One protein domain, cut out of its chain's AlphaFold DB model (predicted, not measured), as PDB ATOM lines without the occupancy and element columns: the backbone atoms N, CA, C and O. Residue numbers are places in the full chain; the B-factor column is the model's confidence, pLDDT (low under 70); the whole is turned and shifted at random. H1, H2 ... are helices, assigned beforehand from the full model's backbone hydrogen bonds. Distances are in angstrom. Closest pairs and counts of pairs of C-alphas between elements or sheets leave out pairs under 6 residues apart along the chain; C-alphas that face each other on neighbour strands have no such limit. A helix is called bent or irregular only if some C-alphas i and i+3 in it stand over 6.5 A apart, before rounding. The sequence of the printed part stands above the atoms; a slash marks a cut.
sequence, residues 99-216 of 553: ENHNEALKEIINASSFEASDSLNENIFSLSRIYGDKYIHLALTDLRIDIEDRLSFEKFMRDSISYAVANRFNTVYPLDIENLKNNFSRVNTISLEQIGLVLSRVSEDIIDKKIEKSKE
ATOM      1  N   GLU A  99     221.582 207.997 219.994       71.31
ATOM      2  CA  GLU A  99     221.032 209.215 219.404       71.31
ATOM      3  C   GLU A  99     221.647 209.449 218.026       71.31
ATOM      4  O   GLU A  99     220.935 209.595 217.033       71.31
ATOM      5  N   ASN A 100     222.976 209.394 217.944       71.38
ATOM      6  CA  ASN A 100     223.700 209.829 216.751       71.38
ATOM      7  C   ASN A 100     223.966 208.693 215.762       71.38
ATOM      8  O   ASN A 100     224.017 208.903 214.550       71.38
ATOM      9  N   HIS A 101     224.121 207.459 216.243       77.19
ATOM     10  CA  HIS A 101     224.410 206.322 215.374       77.19
ATOM     11  C   HIS A 101     223.139 205.622 214.895       77.19
ATOM     12  O   HIS A 101     223.238 204.789 214.001       77.19
ATOM     13  N   ASN A 102     221.934 205.946 215.366       78.50
ATOM     14  CA  ASN A 102     220.727 205.342 214.785       78.50
ATOM     15  C   ASN A 102     220.538 205.753 213.308       78.50
ATOM     16  O   ASN A 102     220.255 204.912 212.455       78.50
ATOM     17  N   GLU A 103     220.830 207.009 212.960       77.38
ATOM     18  CA  GLU A 103     220.753 207.500 211.575       77.38
ATOM     19  C   GLU A 103     221.687 206.746 210.621       77.38
ATOM     20  O   GLU A 103     221.253 206.312 209.553       77.38
ATOM     21  N   ALA A 104     222.926 206.451 211.031       77.88
ATOM     22  CA  ALA A 104     223.819 205.647 210.192       77.88
ATOM     23  C   ALA A 104     223.288 204.221 209.944       77.88
ATOM     24  O   ALA A 104     223.705 203.597 208.975       77.88
ATOM     25  N   LEU A 105     222.436 203.652 210.816       80.38
ATOM     26  CA  LEU A 105     221.802 202.352 210.528       80.38
ATOM     27  C   LEU A 105     220.754 202.524 209.436       80.38
ATOM     28  O   LEU A 105     220.743 201.751 208.479       80.38
ATOM     29  N   LYS A 106     219.922 203.565 209.558       83.25
ATOM     30  CA  LYS A 106     218.899 203.886 208.562       83.25
ATOM     31  C   LYS A 106     219.526 204.127 207.183       83.25
ATOM     32  O   LYS A 106     219.042 203.580 206.199       83.25
ATOM     33  N   GLU A 107     220.651 204.841 207.107       81.00
ATOM     34  CA  GLU A 107     221.380 205.042 205.844       81.00
ATOM     35  C   GLU A 107     221.885 203.736 205.216       81.00
ATOM     36  O   GLU A 107     221.748 203.555 204.007       81.00
ATOM     37  N   ILE A 108     222.450 202.816 206.010       80.50
ATOM     38  CA  ILE A 108     222.942 201.519 205.503       80.50
ATOM     39  C   ILE A 108     221.784 200.692 204.925       80.50
ATOM     40  O   ILE A 108     221.923 200.078 203.863       80.50
ATOM     41  N   ILE A 109     220.635 200.692 205.605       82.94
ATOM     42  CA  ILE A 109     219.436 199.963 205.176       82.94
ATOM     43  C   ILE A 109     218.879 200.569 203.881       82.94
ATOM     44  O   ILE A 109     218.679 199.844 202.904       82.94
ATOM     45  N   ASN A 110     218.743 201.896 203.830       83.00
ATOM     46  CA  ASN A 110     218.251 202.614 202.653       83.00
ATOM     47  C   ASN A 110     219.177 202.438 201.436       83.00
ATOM     48  O   ASN A 110     218.703 202.251 200.317       83.00
ATOM     49  N   ALA A 111     220.499 202.424 201.642       77.19
ATOM     50  CA  ALA A 111     221.475 202.151 200.584       77.19
ATOM     51  C   ALA A 111     221.372 200.721 200.021       77.19
ATOM     52  O   ALA A 111     221.814 200.461 198.903       77.19
ATOM     53  N   SER A 112     220.776 199.801 200.784       73.06
ATOM     54  CA  SER A 112     220.578 198.399 200.408       73.06
ATOM     55  C   SER A 112     219.206 198.137 199.764       73.06
ATOM     56  O   SER A 112     218.825 196.979 199.609       73.06
ATOM     57  N   SER A 113     218.470 199.189 199.379       75.12
ATOM     58  CA  SER A 113     217.109 199.129 198.809       75.12
ATOM     59  C   SER A 113     216.026 198.605 199.765       75.12
ATOM     60  O   SER A 113     214.997 198.105 199.312       75.12
ATOM     61  N   PHE A 114     216.237 198.716 201.079       78.19
ATOM     62  CA  PHE A 114     215.238 198.410 202.111       78.19
ATOM     63  C   PHE A 114     214.755 199.698 202.785       78.19
ATOM     64  O   PHE A 114     215.497 200.673 202.853       78.19
ATOM     65  N   GLU A 115     213.528 199.702 203.309       75.69
ATOM     66  CA  GLU A 115     213.012 200.826 204.097       75.69
ATOM     67  C   GLU A 115     213.443 200.685 205.559       75.69
ATOM     68  O   GLU A 115     213.172 199.675 206.212       75.69
ATOM     69  N   ALA A 116     214.140 201.699 206.069       79.06
ATOM     70  CA  ALA A 116     214.487 201.763 207.479       79.06
ATOM     71  C   ALA A 116     213.250 202.041 208.347       79.06
ATOM     72  O   ALA A 116     212.459 202.935 208.052       79.06
ATOM     73  N   SER A 117     213.127 201.312 209.454       81.81
ATOM     74  CA  SER A 117     212.097 201.535 210.468       81.81
ATOM     75  C   SER A 117     212.543 202.588 211.488       81.81
ATOM     76  O   SER A 117     213.726 202.933 211.606       81.81
ATOM     77  N   ASP A 118     211.596 203.086 212.276       78.50
ATOM     78  CA  ASP A 118     211.877 203.909 213.453       78.50
ATOM     79  C   ASP A 118     212.378 203.084 214.642       78.50
ATOM     80  O   ASP A 118     213.098 203.603 215.498       78.50
ATOM     81  N   SER A 119     212.069 201.785 214.670       85.88
ATOM     82  CA  SER A 119     212.530 200.874 215.713       85.88
ATOM     83  C   SER A 119     213.958 200.389 215.448       85.88
ATOM     84  O   SER A 119     214.246 199.753 214.432       85.88
ATOM     85  N   LEU A 120     214.860 200.622 216.410       84.31
ATOM     86  CA  LEU A 120     216.246 200.137 216.362       84.31
ATOM     87  C   LEU A 120     216.314 198.606 216.230       84.31
ATOM     88  O   LEU A 120     217.112 198.087 215.456       84.31
ATOM     89  N   ASN A 121     215.446 197.883 216.939       88.31
ATOM     90  CA  ASN A 121     215.413 196.421 216.890       88.31
ATOM     91  C   ASN A 121     214.964 195.899 215.518       88.31
ATOM     92  O   ASN A 121     215.522 194.917 215.028       88.31
ATOM     93  N   GLU A 122     214.014 196.573 214.866       86.50
ATOM     94  CA  GLU A 122     213.605 196.225 213.499       86.50
ATOM     95  C   GLU A 122     214.728 196.500 212.499       86.50
ATOM     96  O   GLU A 122     214.986 195.679 211.623       86.50
ATOM     97  N   ASN A 123     215.468 197.596 212.674       88.06
ATOM     98  CA  ASN A 123     216.635 197.901 211.848       88.06
ATOM     99  C   ASN A 123     217.758 196.866 212.023       88.06
ATOM    100  O   ASN A 123     218.336 196.412 211.036       88.06
ATOM    101  N   ILE A 124     218.039 196.436 213.258       89.25
ATOM    102  CA  ILE A 124     219.006 195.360 213.540       89.25
ATOM    103  C   ILE A 124     218.554 194.039 212.896       89.25
ATOM    104  O   ILE A 124     219.373 193.317 212.320       89.25
ATOM    105  N   PHE A 125     217.259 193.724 212.943       90.56
ATOM    106  CA  PHE A 125     216.721 192.539 212.275       90.56
ATOM    107  C   PHE A 125     216.842 192.636 210.748       90.56
ATOM    108  O   PHE A 125     217.299 191.690 210.105       90.56
ATOM    109  N   SER A 126     216.536 193.792 210.157       88.50
ATOM    110  CA  SER A 126     216.717 194.052 208.723       88.50
ATOM    111  C   SER A 126     218.171 193.882 208.280       88.50
ATOM    112  O   SER A 126     218.426 193.298 207.228       88.50
ATOM    113  N   LEU A 127     219.143 194.295 209.098       88.06
ATOM    114  CA  LEU A 127     220.563 194.060 208.818       88.06
ATOM    115  C   LEU A 127     220.928 192.575 208.835       88.06
ATOM    116  O   LEU A 127     221.645 192.120 207.944       88.06
ATOM    117  N   SER A 128     220.391 191.805 209.788       90.06
ATOM    118  CA  SER A 128     220.582 190.346 209.800       90.06
ATOM    119  C   SER A 128     220.057 189.696 208.515       90.06
ATOM    120  O   SER A 128     220.635 188.726 208.030       90.06
ATOM    121  N   ARG A 129     219.004 190.265 207.912       87.62
ATOM    122  CA  ARG A 129     218.480 189.821 206.621       87.62
ATOM    123  C   ARG A 129     219.401 190.223 205.474       87.62
ATOM    124  O   ARG A 129     219.778 189.359 204.700       87.62
ATOM    125  N   ILE A 130     219.806 191.489 205.389       85.19
ATOM    126  CA  ILE A 130     220.656 192.005 204.301       85.19
ATOM    127  C   ILE A 130     221.991 191.253 204.228       85.19
ATOM    128  O   ILE A 130     222.391 190.794 203.158       85.19
ATOM    129  N   TYR A 131     222.674 191.116 205.364       84.81
ATOM    130  CA  TYR A 131     224.012 190.526 205.416       84.81
ATOM    131  C   TYR A 131     223.981 189.006 205.607       84.81
ATOM    132  O   TYR A 131     224.885 188.310 205.146       84.81
ATOM    133  N   GLY A 132     222.948 188.473 206.263       82.81
ATOM    134  CA  GLY A 132     222.889 187.068 206.654       82.81
ATOM    135  C   GLY A 132     222.261 186.128 205.631       82.81
ATOM    136  O   GLY A 132     222.634 184.959 205.629       82.81
ATOM    137  N   ASP A 133     221.368 186.587 204.743       84.88
ATOM    138  CA  ASP A 133     220.511 185.697 203.931       84.88
ATOM    139  C   ASP A 133     221.292 184.626 203.173       84.88
ATOM    140  O   ASP A 133     221.023 183.428 203.265       84.88
ATOM    141  N   LYS A 134     222.338 185.062 202.467       82.56
ATOM    142  CA  LYS A 134     223.195 184.181 201.677       82.56
ATOM    143  C   LYS A 134     223.862 183.118 202.549       82.56
ATOM    144  O   LYS A 134     223.897 181.952 202.167       82.56
ATOM    145  N   TYR A 135     224.414 183.512 203.694       82.88
ATOM    146  CA  TYR A 135     225.140 182.598 204.577       82.88
ATOM    147  C   TYR A 135     224.194 181.663 205.334       82.88
ATOM    148  O   TYR A 135     224.499 180.484 205.484       82.88
ATOM    149  N   ILE A 136     223.022 182.156 205.740       85.19
ATOM    150  CA  ILE A 136     221.977 181.356 206.384       85.19
ATOM    151  C   ILE A 136     221.431 180.315 205.401       85.19
ATOM    152  O   ILE A 136     221.284 179.156 205.775       85.19
ATOM    153  N   HIS A 137     221.200 180.669 204.132       81.31
ATOM    154  CA  HIS A 137     220.772 179.707 203.112       81.31
ATOM    155  C   HIS A 137     221.814 178.621 202.824       81.31
ATOM    156  O   HIS A 137     221.447 177.456 202.639       81.31
ATOM    157  N   LEU A 138     223.103 178.977 202.815       77.56
ATOM    158  CA  LEU A 138     224.184 177.995 202.714       77.56
ATOM    159  C   LEU A 138     224.172 177.056 203.927       77.56
ATOM    160  O   LEU A 138     224.092 175.845 203.745       77.56
ATOM    161  N   ALA A 139     224.101 177.596 205.147       78.50
ATOM    162  CA  ALA A 139     224.028 176.789 206.364       78.50
ATOM    163  C   ALA A 139     222.791 175.880 206.409       78.50
ATOM    164  O   ALA A 139     222.909 174.716 206.768       78.50
ATOM    165  N   LEU A 140     221.616 176.360 205.994       79.25
ATOM    166  CA  LEU A 140     220.396 175.546 205.882       79.25
ATOM    167  C   LEU A 140     220.582 174.348 204.941       79.25
ATOM    168  O   LEU A 140     220.051 173.265 205.197       79.25
ATOM    169  N   THR A 141     221.316 174.558 203.846       78.50
ATOM    170  CA  THR A 141     221.604 173.525 202.846       78.50
ATOM    171  C   THR A 141     222.600 172.509 203.395       78.50
ATOM    172  O   THR A 141     222.344 171.306 203.321       78.50
ATOM    173  N   ASP A 142     223.680 172.987 204.011       77.81
ATOM    174  CA  ASP A 142     224.746 172.154 204.569       77.81
ATOM    175  C   ASP A 142     224.255 171.322 205.764       77.81
ATOM    176  O   ASP A 142     224.545 170.129 205.859       77.81
ATOM    177  N   LEU A 143     223.426 171.920 206.627       80.44
ATOM    178  CA  LEU A 143     222.803 171.268 207.784       80.44
ATOM    179  C   LEU A 143     221.631 170.354 207.418       80.44
ATOM    180  O   LEU A 143     221.147 169.619 208.278       80.44
ATOM    181  N   ARG A 144     221.178 170.383 206.156       82.44
ATOM    182  CA  ARG A 144     220.064 169.570 205.641       82.44
ATOM    183  C   ARG A 144     218.775 169.748 206.448       82.44
ATOM    184  O   ARG A 144     218.093 168.772 206.743       82.44
ATOM    185  N   ILE A 145     218.441 170.991 206.789       80.25
ATOM    186  CA  ILE A 145     217.206 171.294 207.521       80.25
ATOM    187  C   ILE A 145     215.986 170.995 206.636       80.25
ATOM    188  O   ILE A 145     215.902 171.461 205.485       80.25
ATOM    189  N   ASP A 146     215.046 170.223 207.188       78.56
ATOM    190  CA  ASP A 146     213.791 169.849 206.538       78.56
ATOM    191  C   ASP A 146     212.979 171.084 206.151       78.56
ATOM    192  O   ASP A 146     212.966 172.091 206.855       78.56
ATOM    193  N   ILE A 147     212.286 171.005 205.012       79.31
ATOM    194  CA  ILE A 147     211.576 172.146 204.410       79.31
ATOM    195  C   ILE A 147     210.574 172.772 205.392       79.31
ATOM    196  O   ILE A 147     210.451 173.995 205.425       79.31
ATOM    197  N   GLU A 148     209.913 171.948 206.207       83.94
ATOM    198  CA  GLU A 148     208.933 172.376 207.213       83.94
ATOM    199  C   GLU A 148     209.561 173.234 208.326       83.94
ATOM    200  O   GLU A 148     208.935 174.177 208.805       83.94
ATOM    201  N   ASP A 149     210.825 172.977 208.675       83.81
ATOM    202  CA  ASP A 149     211.542 173.670 209.750       83.81
ATOM    203  C   ASP A 149     212.389 174.855 209.251       83.81
ATOM    204  O   ASP A 149     212.878 175.650 210.056       83.81
ATOM    205  N   ARG A 150     212.562 175.027 207.931       84.94
ATOM    206  CA  ARG A 150     213.465 176.053 207.367       84.94
ATOM    207  C   ARG A 150     213.134 177.466 207.814       84.94
ATOM    208  O   ARG A 150     214.042 178.199 208.183       84.94
ATOM    209  N   LEU A 151     211.855 177.844 207.804       87.38
ATOM    210  CA  LEU A 151     211.428 179.191 208.201       87.38
ATOM    211  C   LEU A 151     211.697 179.453 209.689       87.38
ATOM    212  O   LEU A 151     212.153 180.532 210.063       87.38
ATOM    213  N   SER A 152     211.447 178.443 210.526       90.19
ATOM    214  CA  SER A 152     211.731 178.460 211.964       90.19
ATOM    215  C   SER A 152     213.232 178.634 212.228       90.19
ATOM    216  O   SER A 152     213.635 179.526 212.982       90.19
ATOM    217  N   PHE A 153     214.064 177.856 211.531       89.06
ATOM    218  CA  PHE A 153     215.518 177.898 211.665       89.06
ATOM    219  C   PHE A 153     216.134 179.186 211.099       89.06
ATOM    220  O   PHE A 153     217.038 179.763 211.697       89.06
ATOM    221  N   GLU A 154     215.632 179.682 209.968       90.06
ATOM    222  CA  GLU A 154     216.049 180.957 209.377       90.06
ATOM    223  C   GLU A 154     215.778 182.116 210.339       90.06
ATOM    224  O   GLU A 154     216.655 182.950 210.575       90.06
ATOM    225  N   LYS A 155     214.589 182.127 210.955       91.56
ATOM    226  CA  LYS A 155     214.249 183.083 212.010       91.56
ATOM    227  C   LYS A 155     215.185 182.933 213.211       91.56
ATOM    228  O   LYS A 155     215.730 183.931 213.659       91.56
ATOM    229  N   PHE A 156     215.445 181.707 213.673       92.88
ATOM    230  CA  PHE A 156     216.377 181.433 214.773       92.88
ATOM    231  C   PHE A 156     217.793 181.973 214.500       92.88
ATOM    232  O   PHE A 156     218.393 182.601 215.374       92.88
ATOM    233  N   MET A 157     218.318 181.779 213.287       93.00
ATOM    234  CA  MET A 157     219.633 182.292 212.893       93.00
ATOM    235  C   MET A 157     219.658 183.821 212.872       93.00
ATOM    236  O   MET A 157     220.572 184.422 213.432       93.00
ATOM    237  N   ARG A 158     218.646 184.458 212.270       93.25
ATOM    238  CA  ARG A 158     218.536 185.925 212.230       93.25
ATOM    239  C   ARG A 158     218.420 186.524 213.624       93.25
ATOM    240  O   ARG A 158     219.190 187.416 213.958       93.25
ATOM    241  N   ASP A 159     217.542 185.970 214.449       93.50
ATOM    242  CA  ASP A 159     217.340 186.374 215.838       93.50
ATOM    243  C   ASP A 159     218.642 186.254 216.653       93.50
ATOM    244  O   ASP A 159     218.977 187.143 217.437       93.50
ATOM    245  N   SER A 160     219.426 185.196 216.421       94.19
ATOM    246  CA  SER A 160     220.722 184.989 217.080       94.19
ATOM    247  C   SER A 160     221.772 186.027 216.657       94.19
ATOM    248  O   SER A 160     222.482 186.560 217.513       94.19
ATOM    249  N   ILE A 161     221.842 186.369 215.363       94.31
ATOM    250  CA  ILE A 161     222.703 187.452 214.843       94.31
ATOM    251  C   ILE A 161     222.269 188.788 215.443       94.31
ATOM    252  O   ILE A 161     223.087 189.535 215.976       94.31
ATOM    253  N   SER A 162     220.972 189.084 215.385       94.69
ATOM    254  CA  SER A 162     220.409 190.323 215.906       94.69
ATOM    255  C   SER A 162     220.670 190.481 217.398       94.69
ATOM    256  O   SER A 162     221.041 191.570 217.829       94.69
ATOM    257  N   TYR A 163     220.574 189.405 218.182       94.69
ATOM    258  CA  TYR A 163     220.919 189.430 219.598       94.69
ATOM    259  C   TYR A 163     222.412 189.698 219.836       94.69
ATOM    260  O   TYR A 163     222.754 190.513 220.694       94.69
ATOM    261  N   ALA A 164     223.315 189.063 219.081       93.44
ATOM    262  CA  ALA A 164     224.755 189.308 219.199       93.44
ATOM    263  C   ALA A 164     225.106 190.775 218.886       93.44
ATOM    264  O   ALA A 164     225.761 191.449 219.686       93.44
ATOM    265  N   VAL A 165     224.589 191.303 217.773       92.38
ATOM    266  CA  VAL A 165     224.791 192.698 217.351       92.38
ATOM    267  C   VAL A 165     224.184 193.684 218.355       92.38
ATOM    268  O   VAL A 165     224.838 194.651 218.745       92.38
ATOM    269  N   ALA A 166     222.963 193.429 218.830       91.31
ATOM    270  CA  ALA A 166     222.295 194.295 219.796       91.31
ATOM    271  C   ALA A 166     223.052 194.390 221.126       91.31
ATOM    272  O   ALA A 166     223.131 195.477 221.695       91.31
ATOM    273  N   ASN A 167     223.670 193.297 221.594       90.12
ATOM    274  CA  ASN A 167     224.516 193.337 222.789       90.12
ATOM    275  C   ASN A 167     225.739 194.239 222.593       90.12
ATOM    276  O   ASN A 167     226.043 195.032 223.484       90.12
ATOM    277  N   ARG A 168     226.396 194.197 221.423       88.25
ATOM    278  CA  ARG A 168     227.491 195.134 221.111       88.25
ATOM    279  C   ARG A 168     227.000 196.582 221.076       88.25
ATOM    280  O   ARG A 168     227.734 197.490 221.457       88.25
ATOM    281  N   PHE A 169     225.757 196.800 220.650       86.88
ATOM    282  CA  PHE A 169     225.104 198.111 220.675       86.88
ATOM    283  C   PHE A 169     224.491 198.461 222.035       86.88
ATOM    284  O   PHE A 169     223.783 199.456 222.136       86.88
ATOM    285  N   ASN A 170     224.716 197.644 223.069       86.38
ATOM    286  CA  ASN A 170     224.159 197.817 224.408       86.38
ATOM    287  C   ASN A 170     222.621 197.995 224.427       86.38
ATOM    288  O   ASN A 170     222.070 198.723 225.247       86.38
ATOM    289  N   THR A 171     221.920 197.322 223.505       86.00
ATOM    290  CA  THR A 171     220.459 197.370 223.340       86.00
ATOM    291  C   THR A 171     219.817 196.056 223.775       86.00
ATOM    292  O   THR A 171     220.335 194.973 223.497       86.00
ATOM    293  N   VAL A 172     218.637 196.130 224.394       87.38
ATOM    294  CA  VAL A 172     217.826 194.940 224.682       87.38
ATOM    295  C   VAL A 172     217.070 194.512 223.422       87.38
ATOM    296  O   VAL A 172     216.174 195.218 222.954       87.38
ATOM    297  N   TYR A 173     217.410 193.332 222.902       90.38
ATOM    298  CA  TYR A 173     216.744 192.735 221.748       90.38
ATOM    299  C   TYR A 173     215.714 191.672 222.180       90.38
ATOM    300  O   TYR A 173     216.079 190.747 222.915       90.38
ATOM    301  N   PRO A 174     214.439 191.780 221.758       87.38
ATOM    302  CA  PRO A 174     213.402 190.813 222.098       87.38
ATOM    303  C   PRO A 174     213.575 189.527 221.278       87.38
ATOM    304  O   PRO A 174     213.282 189.492 220.088       87.38
ATOM    305  N   LEU A 175     214.040 188.465 221.934       86.62
ATOM    306  CA  LEU A 175     214.200 187.140 221.336       86.62
ATOM    307  C   LEU A 175     212.928 186.296 221.445       86.62
ATOM    308  O   LEU A 175     212.286 186.256 222.496       86.62
ATOM    309  N   ASP A 176     212.639 185.529 220.396       87.81
ATOM    310  CA  ASP A 176     211.663 184.442 220.445       87.81
ATOM    311  C   ASP A 176     212.263 183.230 221.181       87.81
ATOM    312  O   ASP A 176     212.935 182.373 220.601       87.81
ATOM    313  N   ILE A 177     212.048 183.190 222.498       86.00
ATOM    314  CA  ILE A 177     212.599 182.152 223.378       86.00
ATOM    315  C   ILE A 177     212.055 180.759 223.028       86.00
ATOM    316  O   ILE A 177     212.779 179.776 223.161       86.00
ATOM    317  N   GLU A 178     210.807 180.645 222.566       85.25
ATOM    318  CA  GLU A 178     210.241 179.349 222.178       85.25
ATOM    319  C   GLU A 178     210.915 178.814 220.915       85.25
ATOM    320  O   GLU A 178     211.344 177.656 220.882       85.25
ATOM    321  N   ASN A 179     211.091 179.671 219.905       87.38
ATOM    322  CA  ASN A 179     211.800 179.305 218.684       87.38
ATOM    323  C   ASN A 179     213.269 178.942 218.958       87.38
ATOM    324  O   ASN A 179     213.789 177.966 218.406       87.38
ATOM    325  N   LEU A 180     213.923 179.687 219.856       87.12
ATOM    326  CA  LEU A 180     215.289 179.415 220.294       87.12
ATOM    327  C   LEU A 180     215.398 178.052 220.980       87.12
ATOM    328  O   LEU A 180     216.248 177.256 220.593       87.12
ATOM    329  N   LYS A 181     214.518 177.741 221.938       84.94
ATOM    330  CA  LYS A 181     214.502 176.440 222.630       84.94
ATOM    331  C   LYS A 181     214.327 175.278 221.663       84.94
ATOM    332  O   LYS A 181     215.080 174.303 221.717       84.94
ATOM    333  N   ASN A 182     213.341 175.390 220.776       84.00
ATOM    334  CA  ASN A 182     212.989 174.325 219.847       84.00
ATOM    335  C   ASN A 182     214.142 174.016 218.887       84.00
ATOM    336  O   ASN A 182     214.504 172.849 218.736       84.00
ATOM    337  N   ASN A 183     214.766 175.040 218.300       84.25
ATOM    338  CA  ASN A 183     215.889 174.842 217.385       84.25
ATOM    339  C   ASN A 183     217.171 174.449 218.121       84.25
ATOM    340  O   ASN A 183     217.830 173.496 217.711       84.25
ATOM    341  N   PHE A 184     217.496 175.100 219.241       81.88
ATOM    342  CA  PHE A 184     218.715 174.814 219.999       81.88
ATOM    343  C   PHE A 184     218.754 173.373 220.522       81.88
ATOM    344  O   PHE A 184     219.802 172.736 220.477       81.88
ATOM    345  N   SER A 185     217.610 172.811 220.928       77.56
ATOM    346  CA  SER A 185     217.523 171.404 221.357       77.56
ATOM    347  C   SER A 185     217.960 170.393 220.283       77.56
ATOM    348  O   SER A 185     218.330 169.265 220.609       77.56
ATOM    349  N   ARG A 186     217.937 170.797 219.008       75.12
ATOM    350  CA  ARG A 186     218.308 169.980 217.845       75.12
ATOM    351  C   ARG A 186     219.751 170.228 217.384       75.12
ATOM    352  O   ARG A 186     220.237 169.508 216.514       75.12
ATOM    353  N   VAL A 187     220.441 171.218 217.957       77.56
ATOM    354  CA  VAL A 187     221.821 171.577 217.603       77.56
ATOM    355  C   VAL A 187     222.799 170.593 218.254       77.56
ATOM    356  O   VAL A 187     222.934 170.516 219.472       77.56
ATOM    357  N   ASN A 188     223.523 169.845 217.424       77.81
ATOM    358  CA  ASN A 188     224.681 169.039 217.809       77.81
ATOM    359  C   ASN A 188     226.005 169.809 217.604       77.81
ATOM    360  O   ASN A 188     226.019 170.922 217.081       77.81
ATOM    361  N   THR A 189     227.138 169.211 217.984       73.31
ATOM    362  CA  THR A 189     228.465 169.850 217.913       73.31
ATOM    363  C   THR A 189     228.853 170.330 216.511       73.31
ATOM    364  O   THR A 189     229.355 171.440 216.385       73.31
ATOM    365  N   ILE A 190     228.580 169.538 215.469       71.50
ATOM    366  CA  ILE A 190     228.905 169.895 214.078       71.50
ATOM    367  C   ILE A 190     228.028 171.065 213.630       71.50
ATOM    368  O   ILE A 190     228.510 172.048 213.072       71.50
ATOM    369  N   SER A 191     226.732 170.995 213.938       80.69
ATOM    370  CA  SER A 191     225.816 172.075 213.592       80.69
ATOM    371  C   SER A 191     226.117 173.369 214.342       80.69
ATOM    372  O   SER A 191     225.989 174.441 213.768       80.69
ATOM    373  N   LEU A 192     226.583 173.281 215.592       85.44
ATOM    374  CA  LEU A 192     226.989 174.440 216.382       85.44
ATOM    375  C   LEU A 192     228.188 175.156 215.758       85.44
ATOM    376  O   LEU A 192     228.222 176.381 215.768       85.44
ATOM    377  N   GLU A 193     229.153 174.407 215.228       84.25
ATOM    378  CA  GLU A 193     230.315 174.971 214.543       84.25
ATOM    379  C   GLU A 193     229.891 175.754 213.297       84.25
ATOM    380  O   GLU A 193     230.228 176.929 213.158       84.25
ATOM    381  N   GLN A 194     229.071 175.148 212.436       83.00
ATOM    382  CA  GLN A 194     228.576 175.804 211.223       83.00
ATOM    383  C   GLN A 194     227.705 177.026 211.534       83.00
ATOM    384  O   GLN A 194     227.885 178.083 210.929       83.00
ATOM    385  N   ILE A 195     226.798 176.905 212.510       88.44
ATOM    386  CA  ILE A 195     225.988 178.022 213.008       88.44
ATOM    387  C   ILE A 195     226.913 179.130 213.515       88.44
ATOM    388  O   ILE A 195     226.806 180.270 213.076       88.44
ATOM    389  N   GLY A 196     227.860 178.793 214.387       87.00
ATOM    390  CA  GLY A 196     228.791 179.730 215.000       87.00
ATOM    391  C   GLY A 196     229.646 180.503 214.000       87.00
ATOM    392  O   GLY A 196     229.776 181.719 214.125       87.00
ATOM    393  N   LEU A 197     230.162 179.831 212.968       87.00
ATOM    394  CA  LEU A 197     230.924 180.468 211.890       87.00
ATOM    395  C   LEU A 197     230.087 181.503 211.129       87.00
ATOM    396  O   LEU A 197     230.570 182.600 210.848       87.00
ATOM    397  N   VAL A 198     228.825 181.180 210.822       87.62
ATOM    398  CA  VAL A 198     227.904 182.124 210.172       87.62
ATOM    399  C   VAL A 198     227.579 183.292 211.096       87.62
ATOM    400  O   VAL A 198     227.668 184.442 210.669       87.62
ATOM    401  N   LEU A 199     227.246 183.019 212.360       91.88
ATOM    402  CA  LEU A 199     226.924 184.054 213.343       91.88
ATOM    403  C   LEU A 199     228.090 185.021 213.546       91.88
ATOM    404  O   LEU A 199     227.875 186.231 213.496       91.88
ATOM    405  N   SER A 200     229.308 184.503 213.728       88.94
ATOM    406  CA  SER A 200     230.519 185.311 213.893       88.94
ATOM    407  C   SER A 200     230.736 186.214 212.689       88.94
ATOM    408  O   SER A 200     230.851 187.422 212.848       88.94
ATOM    409  N   ARG A 201     230.726 185.639 211.483       85.19
ATOM    410  CA  ARG A 201     231.009 186.377 210.251       85.19
ATOM    411  C   ARG A 201     229.980 187.466 209.966       85.19
ATOM    412  O   ARG A 201     230.344 188.587 209.639       85.19
ATOM    413  N   VAL A 202     228.691 187.146 210.075       87.62
ATOM    414  CA  VAL A 202     227.639 188.128 209.779       87.62
ATOM    415  C   VAL A 202     227.606 189.220 210.851       87.62
ATOM    416  O   VAL A 202     227.396 190.387 210.525       87.62
ATOM    417  N   SER A 203     227.842 188.868 212.118       90.56
ATOM    418  CA  SER A 203     227.932 189.862 213.196       90.56
ATOM    419  C   SER A 203     229.134 190.787 213.001       90.56
ATOM    420  O   SER A 203     228.981 191.994 213.164       90.56
ATOM    421  N   GLU A 204     230.291 190.249 212.606       88.00
ATOM    422  CA  GLU A 204     231.486 191.018 212.234       88.00
ATOM    423  C   GLU A 204     231.176 192.001 211.097       88.00
ATOM    424  O   GLU A 204     231.328 193.205 211.291       88.00
ATOM    425  N   ASP A 205     230.631 191.520 209.972       84.62
ATOM    426  CA  ASP A 205     230.284 192.352 208.812       84.62
ATOM    427  C   ASP A 205     229.345 193.515 209.199       84.62
ATOM    428  O   ASP A 205     229.563 194.666 208.804       84.62
ATOM    429  N   ILE A 206     228.305 193.236 209.995       87.31
ATOM    430  CA  ILE A 206     227.337 194.248 210.445       87.31
ATOM    431  C   ILE A 206     228.001 195.267 211.378       87.31
ATOM    432  O   ILE A 206     227.836 196.478 211.193       87.31
ATOM    433  N   ILE A 207     228.728 194.796 212.395       86.56
ATOM    434  CA  ILE A 207     229.328 195.654 213.421       86.56
ATOM    435  C   ILE A 207     230.439 196.512 212.812       86.56
ATOM    436  O   ILE A 207     230.476 197.716 213.064       86.56
ATOM    437  N   ASP A 208     231.305 195.954 211.972       82.12
ATOM    438  CA  ASP A 208     232.420 196.695 211.386       82.12
ATOM    439  C   ASP A 208     231.945 197.725 210.369       82.12
ATOM    440  O   ASP A 208     232.380 198.884 210.420       82.12
ATOM    441  N   LYS A 209     230.971 197.370 209.518       81.88
ATOM    442  CA  LYS A 209     230.350 198.352 208.623       81.88
ATOM    443  C   LYS A 209     229.700 199.476 209.414       81.88
ATOM    444  O   LYS A 209     229.765 200.646 209.019       81.88
ATOM    445  N   LYS A 210     229.106 199.137 210.558       83.31
ATOM    446  CA  LYS A 210     228.490 200.119 211.431       83.31
ATOM    447  C   LYS A 210     229.512 201.059 212.070       83.31
ATOM    448  O   LYS A 210     229.313 202.271 212.026       83.31
ATOM    449  N   ILE A 211     230.594 200.516 212.620       78.19
ATOM    450  CA  ILE A 211     231.692 201.281 213.221       78.19
ATOM    451  C   ILE A 211     232.344 202.201 212.184       78.19
ATOM    452  O   ILE A 211     232.705 203.337 212.499       78.19
ATOM    453  N   GLU A 212     232.523 201.731 210.947       78.62
ATOM    454  CA  GLU A 212     233.057 202.548 209.855       78.62
ATOM    455  C   GLU A 212     232.151 203.758 209.603       78.62
ATOM    456  O   GLU A 212     232.606 204.903 209.645       78.62
ATOM    457  N   LYS A 213     230.854 203.504 209.415       77.56
ATOM    458  CA  LYS A 213     229.874 204.536 209.085       77.56
ATOM    459  C   LYS A 213     229.637 205.518 210.237       77.56
ATOM    460  O   LYS A 213     229.497 206.712 209.994       77.56
ATOM    461  N   SER A 214     229.631 205.049 211.487       76.88
ATOM    462  CA  SER A 214     229.504 205.934 212.651       76.88
ATOM    463  C   SER A 214     230.682 206.902 212.734       76.88
ATOM    464  O   SER A 214     230.481 208.095 212.895       76.88
ATOM    465  N   LYS A 215     231.915 206.417 212.517       74.25
ATOM    466  CA  LYS A 215     233.112 207.270 212.518       74.25
ATOM    467  C   LYS A 215     233.086 208.305 211.398       74.25
ATOM    468  O   LYS A 215     233.616 209.397 211.576       74.25
ATOM    469  N   GLU A 216     232.516 207.974 210.241       73.62
ATOM    470  CA  GLU A 216     232.317 208.940 209.155       73.62
ATOM    471  C   GLU A 216     231.339 210.046 209.550       73.62
ATOM    472  O   GLU A 216     231.647 211.219 209.339       73.62
TER     473      GLU A 216
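This is residues 99 to 216 of the 553 residues of the protein "Response regulator" of Dolosigranulum pigrum (UniProt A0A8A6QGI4). Long helix H5 runs the domain's length, and H3 crosses its middle. Bent H2 packs on both, H1 packs near H5's end, and H4 packs on H3. The printed part has 118 residues and five named helices, H1 to H5 in order, is all helix and compact, with radius of gyration of the C-alphas 14.4 A and spans of 41 by 24 by 23 A.

H5, residues 189 to 216, is 40.2 A long and ends at C-alpha 216 (232.317, 208.940, 209.155). H3 is residues 150 to 168, H4 177 to 184. H2, 120 to 142, assigned as one helix by its hydrogen bonds, is bent into H2a, to 131, and H2b, from 134, C-alphas 131 and 134 being 7.4 A apart. H1, 101 to 111, begins at C-alpha 101 (224.410, 206.322, 215.374).

H5, with residues 195 to 207 alone, touches H3 at a steep tilt of 47 degrees, closest C-alphas Leu 199 and Ile 161, 5.6 A. Every O i to N i+4 pair inside the helices and arms is within hydrogen-bond range.

The printed part has no cut, no long link and no pLDDT under 70.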